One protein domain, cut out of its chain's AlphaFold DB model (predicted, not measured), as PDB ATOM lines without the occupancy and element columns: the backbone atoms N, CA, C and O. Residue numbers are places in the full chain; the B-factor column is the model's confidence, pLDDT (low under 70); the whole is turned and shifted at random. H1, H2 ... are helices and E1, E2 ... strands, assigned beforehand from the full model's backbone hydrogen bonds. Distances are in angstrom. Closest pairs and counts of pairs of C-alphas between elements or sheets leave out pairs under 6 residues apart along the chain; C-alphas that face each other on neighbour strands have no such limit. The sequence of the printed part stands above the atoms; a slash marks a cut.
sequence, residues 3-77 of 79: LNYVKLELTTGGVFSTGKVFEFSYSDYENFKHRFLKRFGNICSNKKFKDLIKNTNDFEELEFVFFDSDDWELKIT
ATOM      1  N   LEU A   3     156.128 208.671 186.040       75.06
ATOM      2  CA  LEU A   3     156.822 208.438 187.303       75.06
ATOM      3  C   LEU A   3     156.242 207.169 187.914       75.06
ATOM      4  O   LEU A   3     155.055 207.133 188.225       75.06
ATOM      5  N   ASN A   4     157.081 206.151 188.064       85.44
ATOM      6  CA  ASN A   4     156.721 204.928 188.767       85.44
ATOM      7  C   ASN A   4     156.987 205.111 190.261       85.44
ATOM      8  O   ASN A   4     157.913 205.837 190.646       85.44
ATOM      9  N   TYR A   5     156.203 204.430 191.095       88.56
ATOM     10  CA  TYR A   5     156.360 204.460 192.543       88.56
ATOM     11  C   TYR A   5     156.632 203.058 193.073       88.56
ATOM     12  O   TYR A   5     155.990 202.081 192.691       88.56
ATOM     13  N   VAL A   6     157.619 202.957 193.960       90.06
ATOM     14  CA  VAL A   6     157.948 201.704 194.632       90.06
ATOM     15  C   VAL A   6     158.193 201.946 196.109       90.06
ATOM     16  O   VAL A   6     158.909 202.873 196.502       90.06
ATOM     17  N   LYS A   7     157.594 201.078 196.919       91.06
ATOM     18  CA  LYS A   7     157.840 200.966 198.350       91.06
ATOM     19  C   LYS A   7     158.664 199.707 198.597       91.06
ATOM     20  O   LYS A   7     158.305 198.628 198.133       91.06
ATOM     21  N   LEU A   8     159.768 199.861 199.315       90.00
ATOM     22  CA  LEU A   8     160.637 198.779 199.754       90.00
ATOM     23  C   LEU A   8     160.547 198.654 201.267       90.00
ATOM     24  O   LEU A   8     160.771 199.632 201.981       90.00
ATOM     25  N   GLU A   9     160.272 197.455 201.751       89.12
ATOM     26  CA  GLU A   9     160.336 197.122 203.169       89.12
ATOM     27  C   GLU A   9     161.544 196.210 203.366       89.12
ATOM     28  O   GLU A   9     161.615 195.133 202.784       89.12
ATOM     29  N   LEU A  10     162.529 196.698 204.116       87.44
ATOM     30  CA  LEU A  10     163.791 196.026 204.374       87.44
ATOM     31  C   LEU A  10     163.864 195.648 205.849       87.44
ATOM     32  O   LEU A  10     163.858 196.534 206.707       87.44
ATOM     33  N   THR A  11     163.997 194.363 206.142       85.12
ATOM     34  CA  THR A  11     164.065 193.847 207.511       85.12
ATOM     35  C   THR A  11     165.408 193.168 207.733       85.12
ATOM     36  O   THR A  11     165.821 192.352 206.917       85.12
ATOM     37  N   THR A  12     166.104 193.500 208.821       80.25
ATOM     38  CA  THR A  12     167.309 192.763 209.239       80.25
ATOM     39  C   THR A  12     166.925 191.489 209.990       80.25
ATOM     40  O   THR A  12     166.192 191.569 210.980       80.25
ATOM     41  N   GLY A  13     167.451 190.341 209.570       65.06
ATOM     42  CA  GLY A  13     167.417 189.085 210.314       65.06
ATOM     43  C   GLY A  13     168.253 189.176 211.595       65.06
ATOM     44  O   GLY A  13     169.320 189.790 211.614       65.06
ATOM     45  N   GLY A  14     167.740 188.627 212.700       61.19
ATOM     46  CA  GLY A  14     168.406 188.619 214.009       61.19
ATOM     47  C   GLY A  14     167.457 188.837 215.195       61.19
ATOM     48  O   GLY A  14     166.276 189.124 215.023       61.19
ATOM     49  N   VAL A  15     167.983 188.717 216.423       54.59
ATOM     50  CA  VAL A  15     167.220 188.822 217.694       54.59
ATOM     51  C   VAL A  15     166.559 190.198 217.879       54.59
ATOM     52  O   VAL A  15     165.537 190.314 218.553       54.59
ATOM     53  N   PHE A  16     167.106 191.234 217.242       57.91
ATOM     54  CA  PHE A  16     166.528 192.574 217.177       57.91
ATOM     55  C   PHE A  16     166.281 192.937 215.712       57.91
ATOM     56  O   PHE A  16     167.116 193.574 215.070       57.91
ATOM     57  N   SER A  17     165.151 192.494 215.164       65.19
ATOM     58  CA  SER A  17     164.760 192.864 213.809       65.19
ATOM     59  C   SER A  17     164.423 194.357 213.753       65.19
ATOM     60  O   SER A  17     163.582 194.870 214.492       65.19
ATOM     61  N   THR A  18     165.104 195.082 212.865       72.75
ATOM     62  CA  THR A  18     164.802 196.483 212.564       72.75
ATOM     63  C   THR A  18     164.249 196.561 211.153       72.75
ATOM     64  O   THR A  18     164.961 196.292 210.186       72.75
ATOM     65  N   GLY A  19     162.976 196.939 211.039       81.50
ATOM     66  CA  GLY A  19     162.341 197.234 209.759       81.50
ATOM     67  C   GLY A  19     162.661 198.658 209.309       81.50
ATOM     68  O   GLY A  19     162.558 199.610 210.085       81.50
ATOM     69  N   LYS A  20     163.036 198.820 208.041       85.69
ATOM     70  CA  LYS A  20     163.170 200.117 207.377       85.69
ATOM     71  C   LYS A  20     162.307 200.143 206.132       85.69
ATOM     72  O   LYS A  20     162.334 199.221 205.328       85.69
ATOM     73  N   VAL A  21     161.583 201.239 205.958       88.50
ATOM     74  CA  VAL A  21     160.760 201.472 204.774       88.50
ATOM     75  C   VAL A  21     161.430 202.533 203.910       88.50
ATOM     76  O   VAL A  21     161.840 203.581 204.418       88.50
ATOM     77  N   PHE A  22     161.537 202.271 202.611       87.81
ATOM     78  CA  PHE A  22     161.965 203.245 201.613       87.81
ATOM     79  C   PHE A  22     160.881 203.435 200.573       87.81
ATOM     80  O   PHE A  22     160.339 202.470 200.051       87.81
ATOM     81  N   GLU A  23     160.625 204.685 200.221       90.56
ATOM     82  CA  GLU A  23     159.707 205.037 199.148       90.56
ATOM     83  C   GLU A  23     160.483 205.812 198.090       90.56
ATOM     84  O   GLU A  23     161.188 206.782 198.391       90.56
ATOM     85  N   PHE A  24     160.384 205.353 196.846       87.50
ATOM     86  CA  PHE A  24     161.060 205.961 195.712       87.50
ATOM     87  C   PHE A  24     160.066 206.246 194.596       87.50
ATOM     88  O   PHE A  24     159.314 205.370 194.174       87.50
ATOM     89  N   SER A  25     160.143 207.460 194.058       90.06
ATOM     90  CA  SER A  25     159.747 207.723 192.681       90.06
ATOM     91  C   SER A  25     160.936 207.466 191.755       90.06
ATOM     92  O   SER A  25     162.075 207.800 192.109       90.06
ATOM     93  N   TYR A  26     160.697 206.867 190.592       87.56
ATOM     94  CA  TYR A  26     161.748 206.566 189.618       87.56
ATOM     95  C   TYR A  26     161.235 206.642 188.176       87.56
ATOM     96  O   TYR A  26     160.064 206.379 187.898       87.56
ATOM     97  N   SER A  27     162.122 207.033 187.260       88.75
ATOM     98  CA  SER A  27     161.858 207.058 185.813       88.75
ATOM     99  C   SER A  27     162.058 205.689 185.165       88.75
ATOM    100  O   SER A  27     161.300 205.299 184.284       88.75
ATOM    101  N   ASP A  28     163.080 204.972 185.622       90.88
ATOM    102  CA  ASP A  28     163.576 203.703 185.097       90.88
ATOM    103  C   ASP A  28     164.344 202.957 186.205       90.88
ATOM    104  O   ASP A  28     164.596 203.500 187.290       90.88
ATOM    105  N   TYR A  29     164.693 201.697 185.950       90.69
ATOM    106  CA  TYR A  29     165.337 200.845 186.946       90.69
ATOM    107  C   TYR A  29     166.739 201.333 187.351       90.69
ATOM    108  O   TYR A  29     167.087 201.267 188.528       90.69
ATOM    109  N   GLU A  30     167.525 201.887 186.427       92.00
ATOM    110  CA  GLU A  30     168.840 202.475 186.724       92.00
ATOM    111  C   GLU A  30     168.708 203.648 187.713       92.00
ATOM    112  O   GLU A  30     169.438 203.728 188.710       92.00
ATOM    113  N   ASN A  31     167.714 204.519 187.505       92.31
ATOM    114  CA  ASN A  31     167.393 205.615 188.414       92.31
ATOM    115  C   ASN A  31     167.005 205.109 189.809       92.31
ATOM    116  O   ASN A  31     167.485 205.636 190.820       92.31
ATOM    117  N   PHE A  32     166.161 204.076 189.865       92.75
ATOM    118  CA  PHE A  32     165.791 203.412 191.111       92.75
ATOM    119  C   PHE A  32     167.019 202.816 191.814       92.75
ATOM    120  O   PHE A  32     167.269 203.141 192.977       92.75
ATOM    121  N   LYS A  33     167.828 202.020 191.104       92.75
ATOM    122  CA  LYS A  33     169.022 201.340 191.621       92.75
ATOM    123  C   LYS A  33     170.014 202.332 192.223       92.75
ATOM    124  O   LYS A  33     170.495 202.126 193.337       92.75
ATOM    125  N   HIS A  34     170.255 203.459 191.552       92.19
ATOM    126  CA  HIS A  34     171.119 204.518 192.075       92.19
ATOM    127  C   HIS A  34     170.593 205.102 193.399       92.19
ATOM    128  O   HIS A  34     171.343 205.251 194.372       92.19
ATOM    129  N   ARG A  35     169.291 205.416 193.468       91.56
ATOM    130  CA  ARG A  35     168.650 205.946 194.686       91.56
ATOM    131  C   ARG A  35     168.657 204.923 195.822       91.56
ATOM    132  O   ARG A  35     168.947 205.290 196.965       91.56
ATOM    133  N   PHE A  36     168.380 203.663 195.502       91.31
ATOM    134  CA  PHE A  36     168.370 202.568 196.456       91.31
ATOM    135  C   PHE A  36     169.761 202.326 197.044       91.31
ATOM    136  O   PHE A  36     169.911 202.387 198.261       91.31
ATOM    137  N   LEU A  37     170.800 202.186 196.212       90.94
ATOM    138  CA  LEU A  37     172.189 202.009 196.659       90.94
ATOM    139  C   LEU A  37     172.657 203.126 197.596       90.94
ATOM    140  O   LEU A  37     173.343 202.856 198.583       90.94
ATOM    141  N   LYS A  38     172.264 204.377 197.326       90.50
ATOM    142  CA  LYS A  38     172.591 205.515 198.195       90.50
ATOM    143  C   LYS A  38     171.956 205.382 199.582       90.50
ATOM    144  O   LYS A  38     172.619 205.643 200.582       90.50
ATOM    145  N   ARG A  39     170.682 204.981 199.661       89.00
ATOM    146  CA  ARG A  39     169.977 204.779 200.942       89.00
ATOM    147  C   ARG A  39     170.478 203.537 201.669       89.00
ATOM    148  O   ARG A  39     170.801 203.624 202.850       89.00
ATOM    149  N   PHE A  40     170.598 202.424 200.955       86.19
ATOM    150  CA  PHE A  40     171.084 201.155 201.477       86.19
ATOM    151  C   PHE A  40     172.527 201.260 201.987       86.19
ATOM    152  O   PHE A  40     172.868 200.713 203.034       86.19
ATOM    153  N   GLY A  41     173.362 202.058 201.316       85.50
ATOM    154  CA  GLY A  41     174.740 202.300 201.721       85.50
ATOM    155  C   GLY A  41     174.918 202.954 203.090       85.50
ATOM    156  O   GLY A  41     175.976 202.755 203.683       85.50
ATOM    157  N   ASN A  42     173.899 203.654 203.600       84.19
ATOM    158  CA  ASN A  42     173.874 204.227 204.952       84.19
ATOM    159  C   ASN A  42     173.459 203.214 206.032       84.19
ATOM    160  O   ASN A  42     173.419 203.548 207.211       84.19
ATOM    161  N   ILE A  43     173.061 202.008 205.630       82.88
ATOM    162  CA  ILE A  43     172.487 200.986 206.508       82.88
ATOM    163  C   ILE A  43     173.444 199.810 206.592       82.88
ATOM    164  O   ILE A  43     173.772 199.352 207.680       82.88
ATOM    165  N   CYS A  44     173.913 199.352 205.438       80.62
ATOM    166  CA  CYS A  44     174.823 198.236 205.331       80.62
ATOM    167  C   CYS A  44     176.110 198.698 204.650       80.62
ATOM    168  O   CYS A  44     176.095 199.303 203.575       80.62
ATOM    169  N   SER A  45     177.243 198.397 205.280       81.19
ATOM    170  CA  SER A  45     178.577 198.674 204.734       81.19
ATOM    171  C   SER A  45     179.177 197.477 203.991       81.19
ATOM    172  O   SER A  45     180.293 197.579 203.487       81.19
ATOM    173  N   ASN A  46     178.443 196.361 203.871       84.25
ATOM    174  CA  ASN A  46     178.909 195.159 203.185       84.25
ATOM    175  C   ASN A  46     179.128 195.436 201.688       84.25
ATOM    176  O   ASN A  46     178.186 195.670 200.928       84.25
ATOM    177  N   LYS A  47     180.395 195.411 201.267       86.38
ATOM    178  CA  LYS A  47     180.795 195.708 199.889       86.38
ATOM    179  C   LYS A  47     180.281 194.661 198.899       86.38
ATOM    180  O   LYS A  47     179.771 195.052 197.857       86.38
ATOM    181  N   LYS A  48     180.345 193.367 199.247       86.94
ATOM    182  CA  LYS A  48     179.852 192.271 198.392       86.94
ATOM    183  C   LYS A  48     178.373 192.475 198.079       86.94
ATOM    184  O   LYS A  48     177.972 192.420 196.926       86.94
ATOM    185  N   PHE A  49     177.592 192.803 199.101       86.44
ATOM    186  CA  PHE A  49     176.158 193.017 198.964       86.44
ATOM    187  C   PHE A  49     175.821 194.246 198.102       86.44
ATOM    188  O   PHE A  49     174.963 194.188 197.228       86.44
ATOM    189  N   LYS A  50     176.566 195.349 198.266       88.19
ATOM    190  CA  LYS A  50     176.446 196.522 197.382       88.19
ATOM    191  C   LYS A  50     176.800 196.200 195.932       88.19
ATOM    192  O   LYS A  50     176.167 196.743 195.034       88.19
ATOM    193  N   ASP A  51     177.818 195.379 195.703       90.94
ATOM    194  CA  ASP A  51     178.229 195.004 194.350       90.94
ATOM    195  C   ASP A  51     177.210 194.056 193.697       90.94
ATOM    196  O   ASP A  51     176.922 194.227 192.518       90.94
ATOM    197  N   LEU A  52     176.574 193.159 194.462       91.50
ATOM    198  CA  LEU A  52     175.434 192.366 193.983       91.50
ATOM    199  C   LEU A  52     174.281 193.269 193.522       91.50
ATOM    200  O   LEU A  52     173.875 193.171 192.371       91.50
ATOM    201  N   ILE A  53     173.846 194.227 194.351       91.25
ATOM    202  CA  ILE A  53     172.785 195.194 193.997       91.25
ATOM    203  C   ILE A  53     173.152 196.034 192.757       91.25
ATOM    204  O   ILE A  53     172.282 196.445 192.004       91.25
ATOM    205  N   LYS A  54     174.431 196.353 192.523       91.69
ATOM    206  CA  LYS A  54     174.830 197.110 191.318       91.69
ATOM    207  C   LYS A  54     174.649 196.308 190.031       91.69
ATOM    208  O   LYS A  54     174.370 196.910 188.992       91.69
ATOM    209  N   ASN A  55     174.846 194.996 190.117       93.00
ATOM    210  CA  ASN A  55     174.804 194.082 188.982       93.00
ATOM    211  C   ASN A  55     173.386 193.639 188.619       93.00
ATOM    212  O   ASN A  55     173.226 192.977 187.599       93.00
ATOM    213  N   THR A  56     172.378 194.009 189.411       94.44
ATOM    214  CA  THR A  56     170.991 193.703 189.082       94.44
ATOM    215  C   THR A  56     170.485 194.593 187.944       94.44
ATOM    216  O   THR A  56     170.867 195.769 187.819       94.44
ATOM    217  N   ASN A  57     169.613 194.024 187.116       92.94
ATOM    218  CA  ASN A  57     169.011 194.650 185.937       92.94
ATOM    219  C   ASN A  57     167.513 194.920 186.107       92.94
ATOM    220  O   ASN A  57     166.958 195.766 185.407       92.94
ATOM    221  N   ASP A  58     166.872 194.245 187.061       91.00
ATOM    222  CA  ASP A  58     165.458 194.405 187.367       91.00
ATOM    223  C   ASP A  58     165.145 194.145 188.855       91.00
ATOM    224  O   ASP A  58     166.021 193.936 189.701       91.00
ATOM    225  N   PHE A  59     163.864 194.268 189.205       89.31
ATOM    226  CA  PHE A  59     163.401 194.090 190.577       89.31
ATOM    227  C   PHE A  59     163.438 192.631 191.042       89.31
ATOM    228  O   PHE A  59     163.614 192.424 192.236       89.31
ATOM    229  N   GLU A  60     163.297 191.654 190.143       89.69
ATOM    230  CA  GLU A  60     163.330 190.234 190.509       89.69
ATOM    231  C   GLU A  60     164.753 189.840 190.908       89.69
ATOM    232  O   GLU A  60     164.966 189.296 191.989       89.69
ATOM    233  N   GLU A  61     165.749 190.216 190.097       91.88
ATOM    234  CA  GLU A  61     167.162 190.038 190.438       91.88
ATOM    235  C   GLU A  61     167.513 190.740 191.756       91.88
ATOM    236  O   GLU A  61     168.291 190.215 192.553       91.88
ATOM    237  N   LEU A  62     166.916 191.910 192.022       90.44
ATOM    238  CA  LEU A  62     167.091 192.585 193.303       90.44
ATOM    239  C   LEU A  62     166.514 191.774 194.460       90.44
ATOM    240  O   LEU A  62     167.210 191.609 195.452       90.44
ATOM    241  N   GLU A  63     165.288 191.261 194.357       87.69
ATOM    242  CA  GLU A  63     164.696 190.412 195.401       87.69
ATOM    243  C   GLU A  63     165.552 189.165 195.663       87.69
ATOM    244  O   GLU A  63     165.795 188.837 196.825       87.69
ATOM    245  N   PHE A  64     166.120 188.544 194.622       87.88
ATOM    246  CA  PHE A  64     167.038 187.408 194.768       87.88
ATOM    247  C   PHE A  64     168.293 187.728 195.587       87.88
ATOM    248  O   PHE A  64     168.723 186.894 196.384       87.88
ATOM    249  N   VAL A  65     168.865 188.930 195.447       88.38
ATOM    250  CA  VAL A  65     170.042 189.345 196.236       88.38
ATOM    251  C   VAL A  65     169.746 189.344 197.738       88.38
ATOM    252  O   VAL A  65     170.634 189.041 198.534       88.38
ATOM    253  N   PHE A  66     168.517 189.680 198.134       85.12
ATOM    254  CA  PHE A  66     168.105 189.675 199.538       85.12
ATOM    255  C   PHE A  66     167.597 188.302 199.978       85.12
ATOM    256  O   PHE A  66     167.847 187.917 201.108       85.12
ATOM    257  N   PHE A  67     166.965 187.529 199.094       78.81
ATOM    258  CA  PHE A  67     166.537 186.166 199.408       78.81
ATOM    259  C   PHE A  67     167.710 185.237 199.764       78.81
ATOM    260  O   PHE A  67     167.592 184.427 200.677       78.81
ATOM    261  N   ASP A  68     168.853 185.375 199.085       69.62
ATOM    262  CA  ASP A  68     170.072 184.591 199.363       69.62
ATOM    263  C   ASP A  68     170.849 185.084 200.605       69.62
ATOM    264  O   ASP A  68     171.930 184.591 200.924       69.62
ATOM    265  N   SER A  69     170.340 186.097 201.309       70.44
ATOM    266  CA  SER A  69     170.991 186.667 202.482       70.44
ATOM    267  C   SER A  69     170.322 186.197 203.769       70.44
ATOM    268  O   SER A  69     169.216 186.629 204.079       70.44
ATOM    269  N   ASP A  70     171.054 185.451 204.600       67.06
ATOM    270  CA  ASP A  70     170.605 185.033 205.942       67.06
ATOM    271  C   ASP A  70     170.205 186.218 206.853       67.06
ATOM    272  O   ASP A  70     169.422 186.069 207.791       67.06
ATOM    273  N   ASP A  71     170.723 187.416 206.562       74.12
ATOM    274  CA  ASP A  71     170.599 188.596 207.419       74.12
ATOM    275  C   ASP A  71     169.564 189.632 206.946       74.12
ATOM    276  O   ASP A  71     169.375 190.641 207.631       74.12
ATOM    277  N   TRP A  72     168.923 189.472 205.781       80.19
ATOM    278  CA  TRP A  72     168.085 190.539 205.212       80.19
ATOM    279  C   TRP A  72     166.889 190.010 204.427       80.19
ATOM    280  O   TRP A  72     167.042 189.166 203.563       80.19
ATOM    281  N   GLU A  73     165.719 190.605 204.637       83.31
ATOM    282  CA  GLU A  73     164.526 190.370 203.822       83.31
ATOM    283  C   GLU A  73     164.125 191.674 203.127       83.31
ATOM    284  O   GLU A  73     164.072 192.730 203.767       83.31
ATOM    285  N   LEU A  74     163.855 191.612 201.820       85.81
ATOM    286  CA  LEU A  74     163.361 192.739 201.033       85.81
ATOM    287  C   LEU A  74     162.002 192.391 200.439       85.81
ATOM    288  O   LEU A  74     161.875 191.423 199.698       85.81
ATOM    289  N   LYS A  75     161.012 193.241 200.702       86.12
ATOM    290  CA  LYS A  75     159.697 193.175 200.067       86.12
ATOM    291  C   LYS A  75     159.469 194.402 199.203       86.12
ATOM    292  O   LYS A  75     159.563 195.536 199.685       86.12
ATOM    293  N   ILE A  76     159.132 194.180 197.936       86.88
ATOM    294  CA  ILE A  76     158.899 195.243 196.959       86.88
ATOM    295  C   ILE A  76     157.401 195.362 196.678       86.88
ATOM    296  O   ILE A  76     156.749 194.418 196.247       86.88
ATOM    297  N   THR A  77     156.831 196.546 196.902       86.12
ATOM    298  CA  THR A  77     155.444 196.866 196.534       86.12
ATOM    299  C   THR A  77     155.453 197.944 195.456       86.12
ATOM    300  O   THR A  77     155.928 199.059 195.687       86.12
TER     301      THR A  77
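What this domain is: This is residues 3 to 77 of the 79 residues of an uncharacterized protein of Enterococcus faecalis (strain ATCC 700802 / V583) (UniProt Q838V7). A twisted wall of three strands, E2 - E1 - E3, has helices over one face and its other face bare: H1 covers E2, H3 packs beside E3, and H2 packs on both helices, away from the sheet. The long hairpin of E1 and E2 makes the longest axis. The printed part has 75 residues with three named strands and three named helices, in the order E1 E2 H1 H2 H3 E3; the sheet is antiparallel and the class mixed. It is compact, with a radius of gyration of the C-alphas of 11.7 A, and spans 38 by 22 by 21 A.

How they stand to each other: Start at E1, residues 4 to 12, the inner strand. E2, residues 19 to 26, is its antiparallel neighbour in a hairpin; look for N 8 and O 22, 2.8 A apart, within hydrogen-bond range. H1, residues 29 to 40, is on the sheet at a height of 9.1 A, over E2; the closest C-alphas are those of Tyr 26 and Phe 32, 5.3 A. H2, residues 47 to 55, is not on the sheet; it touches H1 at residues 33 to 37 alone, with Leu 37 and Lys 50 the closest C-alphas at 7.0 A, in a helical hairpin with a shallow tilt of 15 degrees. H3, residues 59 to 67, touches H2 in another helical hairpin at a shallow tilt of 22 degrees, the closest C-alphas being those of Ile 53 and Leu 62, 6.3 A. H3 is on the same face as H1, over none of the strands, at a height of 4.3 A, only just above the sheet's level: two layers, with H1 and H3 on one face of a sheet. E3, residues 72 to 77, is antiparallel to E1, with N 9 and O 75 2.9 A apart, within hydrogen-bond range. In H1 and H2 every O i to N i+4 pair is within hydrogen-bond range, in H3 4 of 5.

Where its parts are: Find C-alpha 4 at (156.721, 204.928, 188.767); from there E1 runs 26.1 A to C-alpha 12, and E2 runs 22.2 A. H1 is 15.6 A long, H2 12.5 A and H3 12.3 A. E3 runs 16.6 A and ends at C-alpha 77, (155.444, 196.866, 196.534).

The domain as a whole: The C-alphas farthest apart are those of Leu 3 and Val 15, 37.6 A. The printed part has no cut, and no link is long. Look with care at residues 13 to 17, 68 and 70, where pLDDT is under 70.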